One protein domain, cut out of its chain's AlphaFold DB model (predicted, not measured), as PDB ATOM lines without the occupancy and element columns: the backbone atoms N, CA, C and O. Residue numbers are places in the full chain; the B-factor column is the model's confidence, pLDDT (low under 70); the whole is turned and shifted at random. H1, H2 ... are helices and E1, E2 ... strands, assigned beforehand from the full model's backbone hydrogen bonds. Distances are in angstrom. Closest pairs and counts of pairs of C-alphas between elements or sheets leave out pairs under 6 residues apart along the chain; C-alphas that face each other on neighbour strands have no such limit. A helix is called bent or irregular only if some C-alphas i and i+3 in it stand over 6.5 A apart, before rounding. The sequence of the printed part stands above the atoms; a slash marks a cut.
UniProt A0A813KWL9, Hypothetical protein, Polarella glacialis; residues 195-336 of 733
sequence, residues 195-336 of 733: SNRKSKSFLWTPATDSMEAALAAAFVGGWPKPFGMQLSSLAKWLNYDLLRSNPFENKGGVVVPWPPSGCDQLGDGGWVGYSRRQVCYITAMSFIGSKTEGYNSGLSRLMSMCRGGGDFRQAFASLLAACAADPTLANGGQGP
ATOM      1  N   SER A 195     -19.813 -43.480 105.768       95.94
ATOM      2  CA  SER A 195     -18.667 -43.990 106.529       95.94
ATOM      3  C   SER A 195     -17.360 -43.455 105.953       95.94
ATOM      4  O   SER A 195     -17.266 -43.236 104.745       95.94
ATOM      5  N   ASN A 196     -16.327 -43.310 106.790       96.06
ATOM      6  CA  ASN A 196     -14.950 -43.112 106.318       96.06
ATOM      7  C   ASN A 196     -14.236 -44.425 105.955       96.06
ATOM      8  O   ASN A 196     -13.047 -44.420 105.629       96.06
ATOM      9  N   ARG A 197     -14.929 -45.564 106.031       93.88
ATOM     10  CA  ARG A 197     -14.400 -46.871 105.645       93.88
ATOM     11  C   ARG A 197     -14.954 -47.308 104.305       93.88
ATOM     12  O   ARG A 197     -16.060 -46.946 103.906       93.88
ATOM     13  N   LYS A 198     -14.197 -48.185 103.640       92.62
ATOM     14  CA  LYS A 198     -14.759 -49.010 102.568       92.62
ATOM     15  C   LYS A 198     -15.938 -49.792 103.132       92.62
ATOM     16  O   LYS A 198     -15.943 -50.156 104.305       92.62
ATOM     17  N   SER A 199     -16.937 -50.039 102.302       92.75
ATOM     18  CA  SER A 199     -18.148 -50.729 102.731       92.75
ATOM     19  C   SER A 199     -18.455 -51.879 101.794       92.75
ATOM     20  O   SER A 199     -18.127 -51.836 100.605       92.75
ATOM     21  N   LYS A 200     -19.098 -52.905 102.334       92.81
ATOM     22  CA  LYS A 200     -19.535 -54.085 101.597       92.81
ATOM     23  C   LYS A 200     -21.038 -54.268 101.786       92.81
ATOM     24  O   LYS A 200     -21.568 -53.955 102.848       92.81
ATOM     25  N   SER A 201     -21.710 -54.734 100.734       93.69
ATOM     26  CA  SER A 201     -23.118 -55.127 100.802       93.69
ATOM     27  C   SER A 201     -23.225 -56.619 101.098       93.69
ATOM     28  O   SER A 201     -22.457 -57.413 100.544       93.69
ATOM     29  N   PHE A 202     -24.173 -56.990 101.950       94.19
ATOM     30  CA  PHE A 202     -24.476 -58.369 102.312       94.19
ATOM     31  C   PHE A 202     -25.958 -58.647 102.104       94.19
ATOM     32  O   PHE A 202     -26.808 -57.898 102.588       94.19
ATOM     33  N   LEU A 203     -26.267 -59.731 101.393       95.62
ATOM     34  CA  LEU A 203     -27.641 -60.187 101.203       95.62
ATOM     35  C   LEU A 203     -28.193 -60.751 102.513       95.62
ATOM     36  O   LEU A 203     -27.447 -61.298 103.328       95.62
ATOM     37  N   TRP A 204     -29.503 -60.629 102.703       95.44
ATOM     38  CA  TRP A 204     -30.196 -61.289 103.804       95.44
ATOM     39  C   TRP A 204     -30.657 -62.683 103.383       95.44
ATOM     40  O   TRP A 204     -31.168 -62.859 102.277       95.44
ATOM     41  N   THR A 205     -30.543 -63.657 104.281       96.69
ATOM     42  CA  THR A 205     -31.208 -64.953 104.121       96.69
ATOM     43  C   THR A 205     -32.726 -64.780 104.220       96.69
ATOM     44  O   THR A 205     -33.187 -63.813 104.834       96.69
ATOM     45  N   PRO A 206     -33.525 -65.737 103.713       96.38
ATOM     46  CA  PRO A 206     -34.958 -65.761 103.979       96.38
ATOM     47  C   PRO A 206     -35.266 -65.698 105.482       96.38
ATOM     48  O   PRO A 206     -34.520 -66.251 106.300       96.38
ATOM     49  N   ALA A 207     -36.367 -65.031 105.829       95.94
ATOM     50  CA  ALA A 207     -36.861 -64.960 107.199       95.94
ATOM     51  C   ALA A 207     -37.235 -66.355 107.716       95.94
ATOM     52  O   ALA A 207     -37.791 -67.167 106.972       95.94
ATOM     53  N   THR A 208     -36.946 -66.631 108.989       95.50
ATOM     54  CA  THR A 208     -37.323 -67.905 109.622       95.50
ATOM     55  C   THR A 208     -38.691 -67.848 110.280       95.50
ATOM     56  O   THR A 208     -39.320 -68.887 110.451       95.50
ATOM     57  N   ASP A 209     -39.151 -66.647 110.625       93.31
ATOM     58  CA  ASP A 209     -40.391 -66.408 111.354       93.31
ATOM     59  C   ASP A 209     -41.238 -65.355 110.631       93.31
ATOM     60  O   ASP A 209     -40.714 -64.464 109.956       93.31
ATOM     61  N   SER A 210     -42.564 -65.420 110.783       95.62
ATOM     62  CA  SER A 210     -43.415 -64.313 110.345       95.62
ATOM     63  C   SER A 210     -43.252 -63.125 111.296       95.62
ATOM     64  O   SER A 210     -43.067 -63.300 112.502       95.62
ATOM     65  N   MET A 211     -43.357 -61.900 110.770       95.94
ATOM     66  CA  MET A 211     -43.226 -60.687 111.588       95.94
ATOM     67  C   MET A 211     -44.237 -60.657 112.745       95.94
ATOM     68  O   MET A 211     -43.890 -60.309 113.869       95.94
ATOM     69  N   GLU A 212     -45.481 -61.060 112.483       95.31
ATOM     70  CA  GLU A 212     -46.546 -61.097 113.487       95.31
ATOM     71  C   GLU A 212     -46.252 -62.109 114.605       95.31
ATOM     72  O   GLU A 212     -46.366 -61.766 115.782       95.31
ATOM     73  N   ALA A 213     -45.796 -63.318 114.253       94.06
ATOM     74  CA  ALA A 213     -45.427 -64.336 115.233       94.06
ATOM     75  C   ALA A 213     -44.215 -63.905 116.074       94.06
ATOM     76  O   ALA A 213     -44.241 -64.034 117.298       94.06
ATOM     77  N   ALA A 214     -43.185 -63.335 115.439       94.69
ATOM     78  CA  ALA A 214     -41.998 -62.841 116.133       94.69
ATOM     79  C   ALA A 214     -42.333 -61.703 117.116       94.69
ATOM     80  O   ALA A 214     -41.810 -61.678 118.231       94.69
ATOM     81  N   LEU A 215     -43.219 -60.773 116.733       95.19
ATOM     82  CA  LEU A 215     -43.666 -59.677 117.605       95.19
ATOM     83  C   LEU A 215     -44.521 -60.184 118.769       95.19
ATOM     84  O   LEU A 215     -44.340 -59.731 119.899       95.19
ATOM     85  N   ALA A 216     -45.429 -61.128 118.514       93.31
ATOM     86  CA  ALA A 216     -46.271 -61.713 119.553       93.31
ATOM     87  C   ALA A 216     -45.439 -62.466 120.601       93.31
ATOM     88  O   ALA A 216     -45.690 -62.335 121.797       93.31
ATOM     89  N   ALA A 217     -44.404 -63.190 120.164       92.31
ATOM     90  CA  ALA A 217     -43.505 -63.929 121.046       92.31
ATOM     91  C   ALA A 217     -42.636 -63.030 121.948       92.31
ATOM     92  O   ALA A 217     -42.105 -63.504 122.950       92.31
ATOM     93  N   ALA A 218     -42.483 -61.739 121.628       91.81
ATOM     94  CA  ALA A 218     -41.646 -60.834 122.411       91.81
ATOM     95  C   ALA A 218     -42.227 -60.501 123.795       91.81
ATOM     96  O   ALA A 218     -41.458 -60.227 124.713       91.81
ATOM     97  N   PHE A 219     -43.555 -60.548 123.965       89.06
ATOM     98  CA  PHE A 219     -44.233 -60.153 125.204       89.06
ATOM     99  C   PHE A 219     -45.000 -61.326 125.827       89.06
ATOM    100  O   PHE A 219     -46.145 -61.612 125.467       89.06
ATOM    101  N   VAL A 220     -44.378 -61.977 126.815       81.25
ATOM    102  CA  VAL A 220     -44.987 -63.041 127.633       81.25
ATOM    103  C   VAL A 220     -46.049 -62.409 128.543       81.25
ATOM    104  O   VAL A 220     -45.757 -61.971 129.648       81.25
ATOM    105  N   GLY A 221     -47.274 -62.265 128.044       84.19
ATOM    106  CA  GLY A 221     -48.349 -61.518 128.716       84.19
ATOM    107  C   GLY A 221     -49.209 -60.676 127.773       84.19
ATOM    108  O   GLY A 221     -50.220 -60.120 128.196       84.19
ATOM    109  N   GLY A 222     -48.847 -60.627 126.490       87.50
ATOM    110  CA  GLY A 222     -49.586 -59.904 125.465       87.50
ATOM    111  C   GLY A 222     -48.964 -58.554 125.124       87.50
ATOM    112  O   GLY A 222     -48.142 -58.004 125.850       87.50
ATOM    113  N   TRP A 223     -49.352 -58.035 123.963       90.75
ATOM    114  CA  TRP A 223     -48.773 -56.831 123.378       90.75
ATOM    115  C   TRP A 223     -49.198 -55.560 124.138       90.75
ATOM    116  O   TRP A 223     -50.381 -55.205 124.093       90.75
ATOM    117  N   PRO A 224     -48.268 -54.813 124.769       88.81
ATOM    118  CA  PRO A 224     -48.613 -53.674 125.623       88.81
ATOM    119  C   PRO A 224     -48.931 -52.390 124.843       88.81
ATOM    120  O   PRO A 224     -49.132 -51.341 125.445       88.81
ATOM    121  N   LYS A 225     -48.990 -52.456 123.506       90.75
ATOM    122  CA  LYS A 225     -49.216 -51.308 122.612       90.75
ATOM    123  C   LYS A 225     -48.206 -50.171 122.839       90.75
ATOM    124  O   LYS A 225     -48.623 -49.030 123.061       90.75
ATOM    125  N   PRO A 226     -46.887 -50.449 122.773       88.81
ATOM    126  CA  PRO A 226     -45.874 -49.404 122.868       88.81
ATOM    127  C   PRO A 226     -46.161 -48.318 121.823       88.81
ATOM    128  O   PRO A 226     -46.521 -48.623 120.684       88.81
ATOM    129  N   PHE A 227     -46.077 -47.052 122.237       91.19
ATOM    130  CA  PHE A 227     -46.420 -45.886 121.406       91.19
ATOM    131  C   PHE A 227     -47.859 -45.903 120.850       91.19
ATOM    132  O   PHE A 227     -48.131 -45.366 119.779       91.19
ATOM    133  N   GLY A 228     -48.794 -46.556 121.551       91.75
ATOM    134  CA  GLY A 228     -50.194 -46.680 121.133       91.75
ATOM    135  C   GLY A 228     -50.420 -47.614 119.940       91.75
ATOM    136  O   GLY A 228     -51.543 -47.721 119.442       91.75
ATOM    137  N   MET A 229     -49.383 -48.313 119.471       93.44
ATOM    138  CA  MET A 229     -49.445 -49.092 118.241       93.44
ATOM    139  C   MET A 229     -50.043 -50.483 118.464       93.44
ATOM    140  O   MET A 229     -49.615 -51.211 119.353       93.44
ATOM    141  N   GLN A 230     -51.008 -50.896 117.635       96.56
ATOM    142  CA  GLN A 230     -51.488 -52.286 117.630       96.56
ATOM    143  C   GLN A 230     -50.464 -53.214 116.970       96.56
ATOM    144  O   GLN A 230     -49.814 -52.821 116.002       96.56
ATOM    145  N   LEU A 231     -50.381 -54.464 117.436       96.31
ATOM    146  CA  LEU A 231     -49.457 -55.466 116.894       96.31
ATOM    147  C   LEU A 231     -49.657 -55.679 115.386       96.31
ATOM    148  O   LEU A 231     -48.694 -55.637 114.625       96.31
ATOM    149  N   SER A 232     -50.907 -55.831 114.937       96.38
ATOM    150  CA  SER A 232     -51.237 -56.012 113.517       96.38
ATOM    151  C   SER A 232     -50.891 -54.783 112.670       96.38
ATOM    152  O   SER A 232     -50.392 -54.922 111.552       96.38
ATOM    153  N   SER A 233     -51.087 -53.573 113.207       97.25
ATOM    154  CA  SER A 233     -50.677 -52.326 112.549       97.25
ATOM    155  C   SER A 233     -49.158 -52.235 112.408       97.25
ATOM    156  O   SER A 233     -48.677 -51.887 111.331       97.25
ATOM    157  N   LEU A 234     -48.409 -52.600 113.456       97.38
ATOM    158  CA  LEU A 234     -46.948 -52.642 113.414       97.38
ATOM    159  C   LEU A 234     -46.458 -53.667 112.388       97.38
ATOM    160  O   LEU A 234     -45.665 -53.328 111.515       97.38
ATOM    161  N   ALA A 235     -46.965 -54.900 112.441       97.50
ATOM    162  CA  ALA A 235     -46.597 -55.952 111.496       97.50
ATOM    163  C   ALA A 235     -46.898 -55.546 110.043       97.50
ATOM    164  O   ALA A 235     -46.087 -55.788 109.146       97.50
ATOM    165  N   LYS A 236     -48.035 -54.876 109.801       97.19
ATOM    166  CA  LYS A 236     -48.384 -54.324 108.487       97.19
ATOM    167  C   LYS A 236     -47.392 -53.247 108.050       97.19
ATOM    168  O   LYS A 236     -46.900 -53.319 106.929       97.19
ATOM    169  N   TRP A 237     -47.086 -52.270 108.903       97.25
ATOM    170  CA  TRP A 237     -46.109 -51.231 108.570       97.25
ATOM    171  C   TRP A 237     -44.738 -51.838 108.248       97.25
ATOM    172  O   TRP A 237     -44.155 -51.537 107.210       97.25
ATOM    173  N   LEU A 238     -44.269 -52.783 109.065       97.25
ATOM    174  CA  LEU A 238     -42.992 -53.452 108.839       97.25
ATOM    175  C   LEU A 238     -42.956 -54.184 107.492       97.25
ATOM    176  O   LEU A 238     -42.020 -53.986 106.727       97.25
ATOM    177  N   ASN A 239     -43.975 -54.977 107.159       96.38
ATOM    178  CA  ASN A 239     -43.986 -55.747 105.912       96.38
ATOM    179  C   ASN A 239     -44.185 -54.881 104.658       96.38
ATOM    180  O   ASN A 239     -43.559 -55.132 103.630       96.38
ATOM    181  N   TYR A 240     -45.070 -53.884 104.720       95.19
ATOM    182  CA  TYR A 240     -45.530 -53.167 103.525       95.19
ATOM    183  C   TYR A 240     -44.880 -51.800 103.312       95.19
ATOM    184  O   TYR A 240     -44.927 -51.297 102.187       95.19
ATOM    185  N   ASP A 241     -44.270 -51.219 104.344       94.12
ATOM    186  CA  ASP A 241     -43.512 -49.967 104.259       94.12
ATOM    187  C   ASP A 241     -42.013 -50.250 104.429       94.12
ATOM    188  O   ASP A 241     -41.257 -50.167 103.456       94.12
ATOM    189  N   LEU A 242     -41.591 -50.664 105.631       95.44
ATOM    190  CA  LEU A 242     -40.169 -50.765 105.973       95.44
ATOM    191  C   LEU A 242     -39.429 -51.820 105.143       95.44
ATOM    192  O   LEU A 242     -38.390 -51.520 104.569       95.44
ATOM    193  N   LEU A 243     -39.942 -53.052 105.084       94.62
ATOM    194  CA  LEU A 243     -39.269 -54.180 104.429       94.62
ATOM    195  C   LEU A 243     -39.541 -54.258 102.925       94.62
ATOM    196  O   LEU A 243     -38.804 -54.928 102.203       94.62
ATOM    197  N   ARG A 244     -40.563 -53.550 102.429       92.31
ATOM    198  CA  ARG A 244     -40.896 -53.507 100.997       92.31
ATOM    199  C   ARG A 244     -39.817 -52.806 100.169       92.31
ATOM    200  O   ARG A 244     -39.651 -53.114  98.992       92.31
ATOM    201  N   SER A 245     -39.117 -51.848 100.770       88.12
ATOM    202  CA  SER A 245     -38.065 -51.066 100.123       88.12
ATOM    203  C   SER A 245     -36.785 -51.150 100.941       88.12
ATOM    204  O   SER A 245     -36.785 -50.876 102.135       88.12
ATOM    205  N   ASN A 246     -35.679 -51.534 100.304       90.06
ATOM    206  CA  ASN A 246     -34.389 -51.557 100.978       90.06
ATOM    207  C   ASN A 246     -33.905 -50.109 101.220       90.06
ATOM    208  O   ASN A 246     -33.647 -49.398 100.242       90.06
ATOM    209  N   PRO A 247     -33.729 -49.652 102.478       93.12
ATOM    210  CA  PRO A 247     -33.272 -48.291 102.769       93.12
ATOM    211  C   PRO A 247     -31.775 -48.073 102.479       93.12
ATOM    212  O   PRO A 247     -31.261 -46.976 102.689       93.12
ATOM    213  N   PHE A 248     -31.074 -49.101 101.993       91.31
ATOM    214  CA  PHE A 248     -29.704 -49.048 101.481       91.31
ATOM    215  C   PHE A 248     -29.636 -48.981  99.943       91.31
ATOM    216  O   PHE A 248     -28.589 -49.274  99.358       91.31
ATOM    217  N   GLU A 249     -30.739 -48.589  99.293       80.75
ATOM    218  CA  GLU A 249     -30.870 -48.441  97.836       80.75
ATOM    219  C   GLU A 249     -30.733 -49.782  97.074       80.75
ATOM    220  O   GLU A 249     -30.916 -50.867  97.631       80.75
ATOM    221  N   ASN A 250     -30.412 -49.727  95.773       65.88
ATOM    222  CA  ASN A 250     -30.316 -50.866  94.842       65.88
ATOM    223  C   ASN A 250     -29.165 -51.855  95.142       65.88
ATOM    224  O   ASN A 250     -28.786 -52.649  94.285       65.88
ATOM    225  N   LYS A 251     -28.577 -51.831  96.343       65.88
ATOM    226  CA  LYS A 251     -27.409 -52.652  96.712       65.88
ATOM    227  C   LYS A 251     -27.758 -54.096  97.092       65.88
ATOM    228  O   LYS A 251     -26.878 -54.831  97.538       65.88
ATOM    229  N   GLY A 252     -29.020 -54.501  96.934       71.19
ATOM    230  CA  GLY A 252     -29.498 -55.875  97.130       71.19
ATOM    231  C   GLY A 252     -29.517 -56.374  98.581       71.19
ATOM    232  O   GLY A 252     -30.031 -57.455  98.831       71.19
ATOM    233  N   GLY A 253     -29.007 -55.605  99.546       87.19
ATOM    234  CA  GLY A 253     -28.867 -56.047 100.932       87.19
ATOM    235  C   GLY A 253     -28.480 -54.923 101.891       87.19
ATOM    236  O   GLY A 253     -28.746 -53.754 101.617       87.19
ATOM    237  N   VAL A 254     -27.871 -55.272 103.024       94.31
ATOM    238  CA  VAL A 254     -27.405 -54.309 104.032       94.31
ATOM    239  C   VAL A 254     -25.959 -53.900 103.778       94.31
ATOM    240  O   VAL A 254     -25.126 -54.730 103.419       94.31
ATOM    241  N   VAL A 255     -25.650 -52.621 103.984       94.81
ATOM    242  CA  VAL A 255     -24.291 -52.088 103.835       94.81
ATOM    243  C   VAL A 255     -23.617 -52.022 105.198       94.81
ATOM    244  O   VAL A 255     -24.188 -51.495 106.147       94.81
ATOM    245  N   VAL A 256     -22.393 -52.538 105.278       94.50
ATOM    246  CA  VAL A 256     -21.578 -52.550 106.498       94.50
ATOM    247  C   VAL A 256     -20.211 -51.950 106.169       94.50
ATOM    248  O   VAL A 256     -19.656 -52.273 105.109       94.50
ATOM    249  N   PRO A 257     -19.641 -51.087 107.030       93.81
ATOM    250  CA  PRO A 257     -18.216 -50.782 106.996       93.81
ATOM    251  C   PRO A 257     -17.428 -52.089 106.994       93.81
ATOM    252  O   PRO A 257     -17.815 -53.047 107.652       93.81
ATOM    253  N   TRP A 258     -16.370 -52.165 106.207       88.19
ATOM    254  CA  TRP A 258     -15.585 -53.381 106.093       88.19
ATOM    255  C   TRP A 258     -14.110 -53.012 106.168       88.19
ATOM    256  O   TRP A 258     -13.595 -52.374 105.236       88.19
ATOM    257  N   PRO A 259     -13.413 -53.358 107.259       71.94
ATOM    258  CA  PRO A 259     -11.993 -53.131 107.335       71.94
ATOM    259  C   PRO A 259     -11.263 -54.172 106.467       71.94
ATOM    260  O   PRO A 259     -11.811 -55.223 106.120       71.94
ATOM    261  N   PRO A 260      -9.995 -53.912 106.111       57.22
ATOM    262  CA  PRO A 260      -9.115 -54.922 105.530       57.22
ATOM    263  C   PRO A 260      -8.681 -56.001 106.543       57.22
ATOM    264  O   PRO A 260      -8.288 -57.086 106.120       57.22
ATOM    265  N   SER A 261      -8.742 -55.717 107.851       59.31
ATOM    266  CA  SER A 261      -8.286 -56.597 108.936       59.31
ATOM    267  C   SER A 261      -9.114 -56.398 110.216       59.31
ATOM    268  O   SER A 261      -9.540 -55.287 110.525       59.31
ATOM    269  N   GLY A 262      -9.337 -57.485 110.960       64.25
ATOM    270  CA  GLY A 262     -10.036 -57.479 112.250       64.25
ATOM    271  C   GLY A 262     -11.522 -57.852 112.185       64.25
ATOM    272  O   GLY A 262     -12.181 -57.750 111.152       64.25
ATOM    273  N   CYS A 263     -12.056 -58.329 113.311       74.69
ATOM    274  CA  CYS A 263     -13.463 -58.724 113.444       74.69
ATOM    275  C   CYS A 263     -14.385 -57.599 113.973       74.69
ATOM    276  O   CYS A 263     -15.570 -57.836 114.228       74.69
ATOM    277  N   ASP A 264     -13.841 -56.393 114.144       86.62
ATOM    278  CA  ASP A 264     -14.549 -55.144 114.440       86.62
ATOM    279  C   ASP A 264     -14.670 -54.333 113.149       86.62
ATOM    280  O   ASP A 264     -13.654 -54.042 112.524       86.62
ATOM    281  N   GLN A 265     -15.887 -53.956 112.752       92.25
ATOM    282  CA  GLN A 265     -16.114 -53.398 111.420       92.25
ATOM    283  C   GLN A 265     -15.648 -51.950 111.232       92.25
ATOM    284  O   GLN A 265     -15.516 -51.485 110.097       92.25
ATOM    285  N   LEU A 266     -15.378 -51.217 112.312       93.38
ATOM    286  CA  LEU A 266     -14.896 -49.842 112.216       93.38
ATOM    287  C   LEU A 266     -13.376 -49.769 112.221       93.38
ATOM    288  O   LEU A 266     -12.813 -48.958 111.480       93.38
ATOM    289  N   GLY A 267     -12.707 -50.588 113.034       91.81
ATOM    290  CA  GLY A 267     -11.280 -50.414 113.323       91.81
ATOM    291  C   GLY A 267     -10.954 -49.015 113.880       91.81
ATOM    292  O   GLY A 267     -11.826 -48.158 114.036       91.81
ATOM    293  N   ASP A 268      -9.686 -48.747 114.157       93.81
ATOM    294  CA  ASP A 268      -9.289 -47.509 114.838       93.81
ATOM    295  C   ASP A 268      -9.521 -46.244 114.000       93.81
ATOM    296  O   ASP A 268      -9.115 -46.161 112.838       93.81
ATOM    297  N   GLY A 269     -10.195 -45.252 114.585       95.25
ATOM    298  CA  GLY A 269     -10.586 -44.000 113.923       95.25
ATOM    299  C   GLY A 269     -11.729 -44.149 112.908       95.25
ATOM    300  O   GLY A 269     -12.064 -43.199 112.191       95.25
ATOM    301  N   GLY A 270     -12.317 -45.345 112.801       96.06
ATOM    302  CA  GLY A 270     -13.448 -45.611 111.921       96.06
ATOM    303  C   GLY A 270     -14.747 -45.019 112.456       96.06
ATOM    304  O   GLY A 270     -15.001 -45.019 113.661       96.06
ATOM    305  N   TRP A 271     -15.603 -44.553 111.553       97.69
ATOM    306  CA  TRP A 271     -16.953 -44.123 111.896       97.69
ATOM    307  C   TRP A 271     -17.966 -44.517 110.822       97.69
ATOM    308  O   TRP A 271     -17.630 -44.710 109.648       97.69
ATOM    309  N   VAL A 272     -19.222 -44.653 111.238       97.94
ATOM    310  CA  VAL A 272     -20.355 -44.952 110.359       97.94
ATOM    311  C   VAL A 272     -21.613 -44.250 110.848       97.94
ATOM    312  O   VAL A 272     -21.914 -44.258 112.040       97.94
ATOM    313  N   GLY A 273     -22.343 -43.650 109.916       97.56
ATOM    314  CA  GLY A 273     -23.677 -43.115 110.122       97.56
ATOM    315  C   GLY A 273     -24.723 -43.985 109.430       97.56
ATOM    316  O   GLY A 273     -24.568 -44.321 108.253       97.56
ATOM    317  N   TYR A 274     -25.784 -44.320 110.161       97.81
ATOM    318  CA  TYR A 274     -26.993 -44.948 109.632       97.81
ATOM    319  C   TYR A 274     -28.193 -44.049 109.896       97.81
ATOM    320  O   TYR A 274     -28.325 -43.480 110.980       97.81
ATOM    321  N   SER A 275     -29.110 -43.964 108.939       97.12
ATOM    322  CA  SER A 275     -30.412 -43.357 109.200       97.12
ATOM    323  C   SER A 275     -31.214 -44.204 110.191       97.12
ATOM    324  O   SER A 275     -31.011 -45.421 110.300       97.12
ATOM    325  N   ARG A 276     -32.182 -43.607 110.893       96.56
ATOM    326  CA  ARG A 276     -33.076 -44.386 111.755       96.56
ATOM    327  C   ARG A 276     -33.810 -45.461 110.954       96.56
ATOM    328  O   ARG A 276     -33.874 -46.592 111.424       96.56
ATOM    329  N   ARG A 277     -34.280 -45.178 109.731       96.69
ATOM    330  CA  ARG A 277     -34.914 -46.198 108.872       96.69
ATOM    331  C   ARG A 277     -34.000 -47.405 108.649       96.69
ATOM    332  O   ARG A 277     -34.465 -48.539 108.730       96.69
ATOM    333  N   GLN A 278     -32.709 -47.179 108.405       97.50
ATOM    334  CA  GLN A 278     -31.715 -48.244 108.238       97.50
ATOM    335  C   GLN A 278     -31.514 -49.062 109.517       97.50
ATOM    336  O   GLN A 278     -31.485 -50.290 109.442       97.50
ATOM    337  N   VAL A 279     -31.437 -48.412 110.684       97.94
ATOM    338  CA  VAL A 279     -31.361 -49.107 111.982       97.94
ATOM    339  C   VAL A 279     -32.606 -49.967 112.202       97.94
ATOM    340  O   VAL A 279     -32.475 -51.161 112.455       97.94
ATOM    341  N   CYS A 280     -33.806 -49.414 111.998       97.81
ATOM    342  CA  CYS A 280     -35.063 -50.156 112.123       97.81
ATOM    343  C   CYS A 280     -35.129 -51.342 111.148       97.81
ATOM    344  O   CYS A 280     -35.615 -52.410 111.514       97.81
ATOM    345  N   TYR A 281     -34.630 -51.183 109.918       97.56
ATOM    346  CA  TYR A 281     -34.572 -52.256 108.923       97.56
ATOM    347  C   TYR A 281     -33.627 -53.387 109.352       97.56
ATOM    348  O   TYR A 281     -34.012 -54.556 109.308       97.56
ATOM    349  N   ILE A 282     -32.424 -53.053 109.838       98.12
ATOM    350  CA  ILE A 282     -31.470 -54.021 110.409       98.12
ATOM    351  C   ILE A 282     -32.110 -54.781 111.578       98.12
ATOM    352  O   ILE A 282     -32.017 -56.014 111.642       98.12
ATOM    353  N   THR A 283     -32.784 -54.060 112.480       98.19
ATOM    354  CA  THR A 283     -33.516 -54.648 113.606       98.19
ATOM    355  C   THR A 283     -34.598 -55.595 113.106       98.19
ATOM    356  O   THR A 283     -34.593 -56.754 113.503       98.19
ATOM    357  N   ALA A 284     -35.480 -55.150 112.209       97.88
ATOM    358  CA  ALA A 284     -36.610 -55.930 111.708       97.88
ATOM    359  C   ALA A 284     -36.163 -57.233 111.030       97.88
ATOM    360  O   ALA A 284     -36.693 -58.295 111.351       97.88
ATOM    361  N   MET A 285     -35.153 -57.168 110.154       97.50
ATOM    362  CA  MET A 285     -34.612 -58.347 109.466       97.50
ATOM    363  C   MET A 285     -34.007 -59.356 110.445       97.50
ATOM    364  O   MET A 285     -34.299 -60.551 110.364       97.50
ATOM    365  N   SER A 286     -33.217 -58.882 111.413       97.00
ATOM    366  CA  SER A 286     -32.625 -59.744 112.445       97.00
ATOM    367  C   SER A 286     -33.691 -60.331 113.377       97.00
ATOM    368  O   SER A 286     -33.591 -61.482 113.803       97.00
ATOM    369  N   PHE A 287     -34.733 -59.553 113.679       96.69
ATOM    370  CA  PHE A 287     -35.813 -59.922 114.587       96.69
ATOM    371  C   PHE A 287     -36.658 -61.086 114.048       96.69
ATOM    372  O   PHE A 287     -37.002 -61.986 114.812       96.69
ATOM    373  N   ILE A 288     -36.900 -61.143 112.735       96.75
ATOM    374  CA  ILE A 288     -37.559 -62.284 112.058       96.75
ATOM    375  C   ILE A 288     -36.597 -63.437 111.717       96.75
ATOM    376  O   ILE A 288     -36.905 -64.308 110.902       96.75
ATOM    377  N   GLY A 289     -35.401 -63.419 112.313       96.12
ATOM    378  CA  GLY A 289     -34.407 -64.487 112.228       96.12
ATOM    379  C   GLY A 289     -33.599 -64.531 110.931       96.12
ATOM    380  O   GLY A 289     -32.826 -65.474 110.740       96.12
ATOM    381  N   SER A 290     -33.715 -63.511 110.073       96.50
ATOM    382  CA  SER A 290     -32.851 -63.383 108.897       96.50
ATOM    383  C   SER A 290     -31.401 -63.146 109.328       96.50
ATOM    384  O   SER A 290     -31.115 -62.475 110.324       96.50
ATOM    385  N   LYS A 291     -30.462 -63.688 108.555       96.62
ATOM    386  CA  LYS A 291     -29.014 -63.525 108.738       96.62
ATOM    387  C   LYS A 291     -28.421 -62.830 107.523       96.62
ATOM    388  O   LYS A 291     -29.066 -62.767 106.484       96.62
ATOM    389  N   THR A 292     -27.194 -62.342 107.632       94.81
ATOM    390  CA  THR A 292     -26.461 -61.781 106.492       94.81
ATOM    391  C   THR A 292     -25.518 -62.826 105.895       94.81
ATOM    392  O   THR A 292     -24.706 -63.440 106.589       94.81
ATOM    393  N   GLU A 293     -25.638 -63.084 104.595       94.88
ATOM    394  CA  GLU A 293     -24.835 -64.092 103.901       94.88
ATOM    395  C   GLU A 293     -23.362 -63.682 103.865       94.88
ATOM    396  O   GLU A 293     -23.010 -62.626 103.350       94.88
ATOM    397  N   GLY A 294     -22.477 -64.513 104.421       92.50
ATOM    398  CA  GLY A 294     -21.045 -64.204 104.496       92.50
ATOM    399  C   GLY A 294     -20.672 -63.139 105.534       92.50
ATOM    400  O   GLY A 294     -19.509 -62.738 105.584       92.50
ATOM    401  N   TYR A 295     -21.619 -62.710 106.377       93.44
ATOM    402  CA  TYR A 295     -21.367 -61.836 107.518       93.44
ATOM    403  C   TYR A 295     -22.036 -62.384 108.783       93.44
ATOM    404  O   TYR A 295     -23.243 -62.310 108.973       93.44
ATOM    405  N   ASN A 296     -21.248 -62.961 109.689       93.19
ATOM    406  CA  ASN A 296     -21.784 -63.496 110.941       93.19
ATOM    407  C   ASN A 296     -21.939 -62.384 111.990       93.19
ATOM    408  O   ASN A 296     -21.153 -62.316 112.936       93.19
ATOM    409  N   SER A 297     -22.911 -61.489 111.787       94.19
ATOM    410  CA  SER A 297     -23.134 -60.353 112.690       94.19
ATOM    411  C   SER A 297     -23.479 -60.809 114.113       94.19
ATOM    412  O   SER A 297     -24.233 -61.770 114.319       94.19
ATOM    413  N   GLY A 298     -22.975 -60.087 115.114       95.25
ATOM    414  CA  GLY A 298     -23.336 -60.302 116.513       95.25
ATOM    415  C   GLY A 298     -24.812 -60.134 116.799       95.25
ATOM    416  O   GLY A 298     -25.354 -60.856 117.634       95.25
ATOM    417  N   LEU A 299     -25.494 -59.259 116.060       96.69
ATOM    418  CA  LEU A 299     -26.923 -59.029 116.240       96.69
ATOM    419  C   LEU A 299     -27.740 -60.272 115.874       96.69
ATOM    420  O   LEU A 299     -28.605 -60.689 116.643       96.69
ATOM    421  N   SER A 300     -27.429 -60.931 114.753       95.31
ATOM    422  CA  SER A 300     -28.085 -62.193 114.379       95.31
ATOM    423  C   SER A 300     -27.836 -63.300 115.415       95.31
ATOM    424  O   SER A 300     -28.714 -64.134 115.661       95.31
ATOM    425  N   ARG A 301     -26.654 -63.308 116.047       94.81
ATOM    426  CA  ARG A 301     -26.306 -64.246 117.127       94.81
ATOM    427  C   ARG A 301     -27.097 -63.952 118.402       94.81
ATOM    428  O   ARG A 301     -27.683 -64.881 118.951       94.81
ATOM    429  N   LEU A 302     -27.191 -62.686 118.814       94.62
ATOM    430  CA  LEU A 302     -28.016 -62.245 119.944       94.62
ATOM    431  C   LEU A 302     -29.493 -62.617 119.723       94.62
ATOM    432  O   LEU A 302     -30.122 -63.213 120.594       94.62
ATOM    433  N   MET A 303     -30.035 -62.364 118.526       94.75
ATOM    434  CA  MET A 303     -31.426 -62.709 118.186       94.75
ATOM    435  C   MET A 303     -31.690 -64.213 118.218       94.75
ATOM    436  O   MET A 303     -32.786 -64.642 118.586       94.75
ATOM    437  N   SER A 304     -30.694 -65.010 117.827       93.31
ATOM    438  CA  SER A 304     -30.771 -66.472 117.866       93.31
ATOM    439  C   SER A 304     -30.688 -67.015 119.293       93.31
ATOM    440  O   SER A 304     -31.401 -67.961 119.614       93.31
ATOM    441  N   MET A 305     -29.861 -66.402 120.143       92.38
ATOM    442  CA  MET A 305     -29.751 -66.734 121.566       92.38
ATOM    443  C   MET A 305     -31.067 -66.448 122.302       92.38
ATOM    444  O   MET A 305     -31.539 -67.279 123.069       92.38
ATOM    445  N   CYS A 306     -31.719 -65.326 121.987       91.19
ATOM    446  CA  CYS A 306     -32.941 -64.868 122.649       91.19
ATOM    447  C   CYS A 306     -34.199 -65.083 121.796       91.19
ATOM    448  O   CYS A 306     -35.004 -64.171 121.611       91.19
ATOM    449  N   ARG A 307     -34.375 -66.278 121.216       84.56
ATOM    450  CA  ARG A 307     -35.553 -66.597 120.378       84.56
ATOM    451  C   ARG A 307     -36.867 -66.664 121.159       84.56
ATOM    452  O   ARG A 307     -37.894 -66.275 120.622       84.56
ATOM    453  N   GLY A 308     -36.830 -67.136 122.405       79.62
ATOM    454  CA  GLY A 308     -38.021 -67.390 123.227       79.62
ATOM    455  C   GLY A 308     -38.587 -66.181 123.978       79.62
ATOM    456  O   GLY A 308     -39.396 -66.375 124.880       79.62
ATOM    457  N   GLY A 309     -38.141 -64.961 123.663       81.12
ATOM    458  CA  GLY A 309     -38.514 -63.738 124.379       81.12
ATOM    459  C   GLY A 309     -37.350 -63.145 125.179       81.12
ATOM    460  O   GLY A 309     -36.190 -63.277 124.787       81.12
ATOM    461  N   GLY A 310     -37.676 -62.469 126.280       88.69
ATOM    462  CA  GLY A 310     -36.722 -61.741 127.121       88.69
ATOM    463  C   GLY A 310     -36.681 -60.240 126.833       88.69
ATOM    464  O   GLY A 310     -37.275 -59.754 125.865       88.69
ATOM    465  N   ASP A 311     -35.985 -59.496 127.686       91.06
ATOM    466  CA  ASP A 311     -36.027 -58.034 127.680       91.06
ATOM    467  C   ASP A 311     -35.401 -57.442 126.410       91.06
ATOM    468  O   ASP A 311     -35.891 -56.441 125.900       91.06
ATOM    469  N   PHE A 312     -34.417 -58.114 125.796       92.38
ATOM    470  CA  PHE A 312     -33.899 -57.711 124.480       92.38
ATOM    471  C   PHE A 312     -34.965 -57.765 123.383       92.38
ATOM    472  O   PHE A 312     -35.074 -56.850 122.569       92.38
ATOM    473  N   ARG A 313     -35.780 -58.827 123.346       94.12
ATOM    474  CA  ARG A 313     -36.863 -58.950 122.356       94.12
ATOM    475  C   ARG A 313     -37.928 -57.882 122.584       94.12
ATOM    476  O   ARG A 313     -38.387 -57.285 121.613       94.12
ATOM    477  N   GLN A 314     -38.272 -57.602 123.841       94.12
ATOM    478  CA  GLN A 314     -39.189 -56.513 124.196       94.12
ATOM    479  C   GLN A 314     -38.624 -55.144 123.795       94.12
ATOM    480  O   GLN A 314     -39.346 -54.324 123.220       94.12
ATOM    481  N   ALA A 315     -37.329 -54.918 124.026       94.81
ATOM    482  CA  ALA A 315     -36.629 -53.696 123.652       94.81
ATOM    483  C   ALA A 315     -36.625 -53.474 122.138       94.81
ATOM    484  O   ALA A 315     -36.994 -52.396 121.671       94.81
ATOM    485  N   PHE A 316     -36.310 -54.503 121.349       96.75
ATOM    486  CA  PHE A 316     -36.323 -54.395 119.889       96.75
ATOM    487  C   PHE A 316     -37.733 -54.280 119.310       96.75
ATOM    488  O   PHE A 316     -37.936 -53.502 118.382       96.75
ATOM    489  N   ALA A 317     -38.730 -54.961 119.877       96.31
ATOM    490  CA  ALA A 317     -40.121 -54.764 119.474       96.31
ATOM    491  C   ALA A 317     -40.608 -53.332 119.776       96.31
ATOM    492  O   ALA A 317     -41.303 -52.730 118.957       96.31
ATOM    493  N   SER A 318     -40.194 -52.763 120.913       96.00
ATOM    494  CA  SER A 318     -40.489 -51.372 121.281       96.00
ATOM    495  C   SER A 318     -39.767 -50.373 120.374       96.00
ATOM    496  O   SER A 318     -40.370 -49.378 119.976       96.00
ATOM    497  N   LEU A 319     -38.521 -50.662 119.974       97.31
ATOM    498  CA  LEU A 319     -37.804 -49.900 118.949       97.31
ATOM    499  C   LEU A 319     -38.578 -49.885 117.628       97.31
ATOM    500  O   LEU A 319     -38.846 -48.813 117.094       97.31
ATOM    501  N   LEU A 320     -38.998 -51.049 117.129       97.94
ATOM    502  CA  LEU A 320     -39.768 -51.142 115.884       97.94
ATOM    503  C   LEU A 320     -41.104 -50.387 115.968       97.94
ATOM    504  O   LEU A 320     -41.488 -49.724 115.004       97.94
ATOM    505  N   ALA A 321     -41.784 -50.432 117.117       97.12
ATOM    506  CA  ALA A 321     -42.992 -49.646 117.355       97.12
ATOM    507  C   ALA A 321     -42.726 -48.132 117.331       97.12
ATOM    508  O   ALA A 321     -43.496 -47.393 116.720       97.12
ATOM    509  N   ALA A 322     -41.624 -47.668 117.929       96.69
ATOM    510  CA  ALA A 322     -41.231 -46.262 117.853       96.69
ATOM    511  C   ALA A 322     -40.893 -45.837 116.425       96.69
ATOM    512  O   ALA A 322     -41.301 -44.758 116.015       96.69
ATOM    513  N   CYS A 323     -40.198 -46.681 115.656       97.19
ATOM    514  CA  CYS A 323     -39.913 -46.416 114.246       97.19
ATOM    515  C   CYS A 323     -41.208 -46.193 113.456       97.19
ATOM    516  O   CYS A 323     -41.341 -45.217 112.729       97.19
ATOM    517  N   ALA A 324     -42.192 -47.070 113.638       97.19
ATOM    518  CA  ALA A 324     -43.473 -46.960 112.956       97.19
ATOM    519  C   ALA A 324     -44.299 -45.736 113.408       97.19
ATOM    520  O   ALA A 324     -45.141 -45.252 112.654       97.19
ATOM    521  N   ALA A 325     -44.073 -45.239 114.628       96.31
ATOM    522  CA  ALA A 325     -44.687 -44.020 115.155       96.31
ATOM    523  C   ALA A 325     -43.906 -42.733 114.808       96.31
ATOM    524  O   ALA A 325     -44.429 -41.637 115.012       96.31
ATOM    525  N   ASP A 326     -42.666 -42.839 114.316       96.19
ATOM    526  CA  ASP A 326     -41.790 -41.701 114.032       96.19
ATOM    527  C   ASP A 326     -42.257 -40.972 112.757       96.19
ATOM    528  O   ASP A 326     -42.147 -41.519 111.654       96.19
ATOM    529  N   PRO A 327     -42.750 -39.722 112.857       95.94
ATOM    530  CA  PRO A 327     -43.253 -38.991 111.696       95.94
ATOM    531  C   PRO A 327     -42.154 -38.686 110.670       95.94
ATOM    532  O   PRO A 327     -42.465 -38.440 109.507       95.94
ATOM    533  N   THR A 328     -40.874 -38.735 111.058       95.06
ATOM    534  CA  THR A 328     -39.745 -38.542 110.134       95.06
ATOM    535  C   THR A 328     -39.490 -39.755 109.232       95.06
ATOM    536  O   THR A 328     -38.754 -39.639 108.252       95.06
ATOM    537  N   LEU A 329     -40.105 -40.905 109.538       95.44
ATOM    538  CA  LEU A 329     -40.044 -42.125 108.726       95.44
ATOM    539  C   LEU A 329     -41.263 -42.312 107.817       95.44
ATOM    540  O   LEU A 329     -41.296 -43.252 107.015       95.44
ATOM    541  N   ALA A 330     -42.263 -41.433 107.929       93.56
ATOM    542  CA  ALA A 330     -43.466 -41.491 107.114       93.56
ATOM    543  C   ALA A 330     -43.129 -41.417 105.617       93.56
ATOM    544  O   ALA A 330     -42.191 -40.735 105.202       93.56
ATOM    545  N   ASN A 331     -43.919 -42.113 104.793       92.25
ATOM    546  CA  ASN A 331     -43.800 -42.102 103.330       92.25
ATOM    547  C   ASN A 331     -42.406 -42.493 102.801       92.25
ATOM    548  O   ASN A 331     -41.978 -42.000 101.760       92.25
ATOM    549  N   GLY A 332     -41.687 -43.372 103.504       91.44
ATOM    550  CA  GLY A 332     -40.354 -43.805 103.079       91.44
ATOM    551  C   GLY A 332     -39.204 -42.912 103.556       91.44
ATOM    552  O   GLY A 332     -38.063 -43.164 103.167       91.44
ATOM    553  N   GLY A 333     -39.472 -41.905 104.394       93.69
ATOM    554  CA  GLY A 333     -38.448 -41.027 104.960       93.69
ATOM    555  C   GLY A 333     -37.359 -41.800 105.708       93.69
ATOM    556  O   GLY A 333     -37.622 -42.813 106.356       93.69
ATOM    557  N   GLN A 334     -36.111 -41.339 105.606       94.50
ATOM    558  CA  GLN A 334     -34.962 -41.998 106.242       94.50
ATOM    559  C   GLN A 334     -34.858 -41.688 107.745       94.50
ATOM    560  O   GLN A 334     -34.335 -42.495 108.518       94.50
ATOM    561  N   GLY A 335     -35.401 -40.544 108.169       95.31
ATOM    562  CA  GLY A 335     -35.345 -40.072 109.547       95.31
ATOM    563  C   GLY A 335     -33.970 -39.544 109.969       95.31
ATOM    564  O   GLY A 335     -33.072 -39.357 109.137       95.31
ATOM    565  N   PRO A 336     -33.789 -39.261 111.269       96.12
ATOM    566  CA  PRO A 336     -32.539 -38.720 111.785       96.12
ATOM    567  C   PRO A 336     -31.402 -39.744 111.723       96.12
ATOM    568  O   PRO A 336     -31.619 -40.955 111.695       96.12
TER     569      PRO A 336
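Overview. This is residues 195 to 336 of the 733 residues of the protein "Hypothetical protein" of Polarella glacialis (UniProt A0A813KWL9). Crossed helices gather round H3, which lies near the middle, while a two-stranded antiparallel ribbon, E1 and E2, and the strand E3 lie toward one end of the longest axis. H5 crosses H3, H4 packs on the last residues of H3, and the hairpin of H1 and H2 lies away from the strands. The 142 printed residues include six named helices and three named strands, in the order E1 H1 H2 E2 E3 H3 H4 H5 H6, mostly helix. The whole is compact, with a radius of gyration of the C-alphas of 15.2 A and spans of 46 by 33 by 26 A.

Arrangement. Look first at E1, residues 199 to 202, and its antiparallel neighbour E2, residues 254 to 257: N 200 and O 256 are within hydrogen-bond range at 2.9 A. E3, residues 271 to 275, pairs with no named strand and meets H3, residues 276 to 287, only through their link. H3 touches H5, residues 311 to 325, opposite ways at a steep tilt of 42 degrees; their closest C-alphas, 280 and 320, are 6.1 A apart. With residues 286 to 287 alone H3 touches H4, residues 298 to 305; C-alphas 286 and 300 are closest, at 5.5 A. H1, residues 211 to 217, and H2, residues 231 to 242, form a helical hairpin, C-alphas 212 and 235 closest at 5.5 A. H6, residues 327 to 332, only just touches H2, with 3 pairs of C-alphas within 8 A, the closest 241 and 332 at 7.0 A. Every O i to N i+4 pair is within hydrogen-bond range in H1, H3, H4 and H5, against 7 of 8 in H2 and 0 of 2 in irregular H6, where C-alphas 328 and 331 are 8.7 A apart and 1 of 3 O i to N i+3 pairs is within range.

Along the chain. Find C-alpha 199 at (-18.148, -50.729, 102.731), where E1 begins. H5 runs 20.7 A from C-alpha 311 at (-36.027, -58.034, 127.680); H3 runs 16.0 A, H2 15.1 A and E3 13.7 A. H6 ends at C-alpha 332, (-40.354, -43.805, 103.079).

Size, cuts and confidence. The C-alphas of Gly 221 and Pro 260, the two farthest apart, are 46.0 A apart. The printed part has no cut; the links H1 to H2, H2 to E2 and E2 to E3 are long. Look for pLDDT under 70 at residues 250 to 251 and 260 to 262.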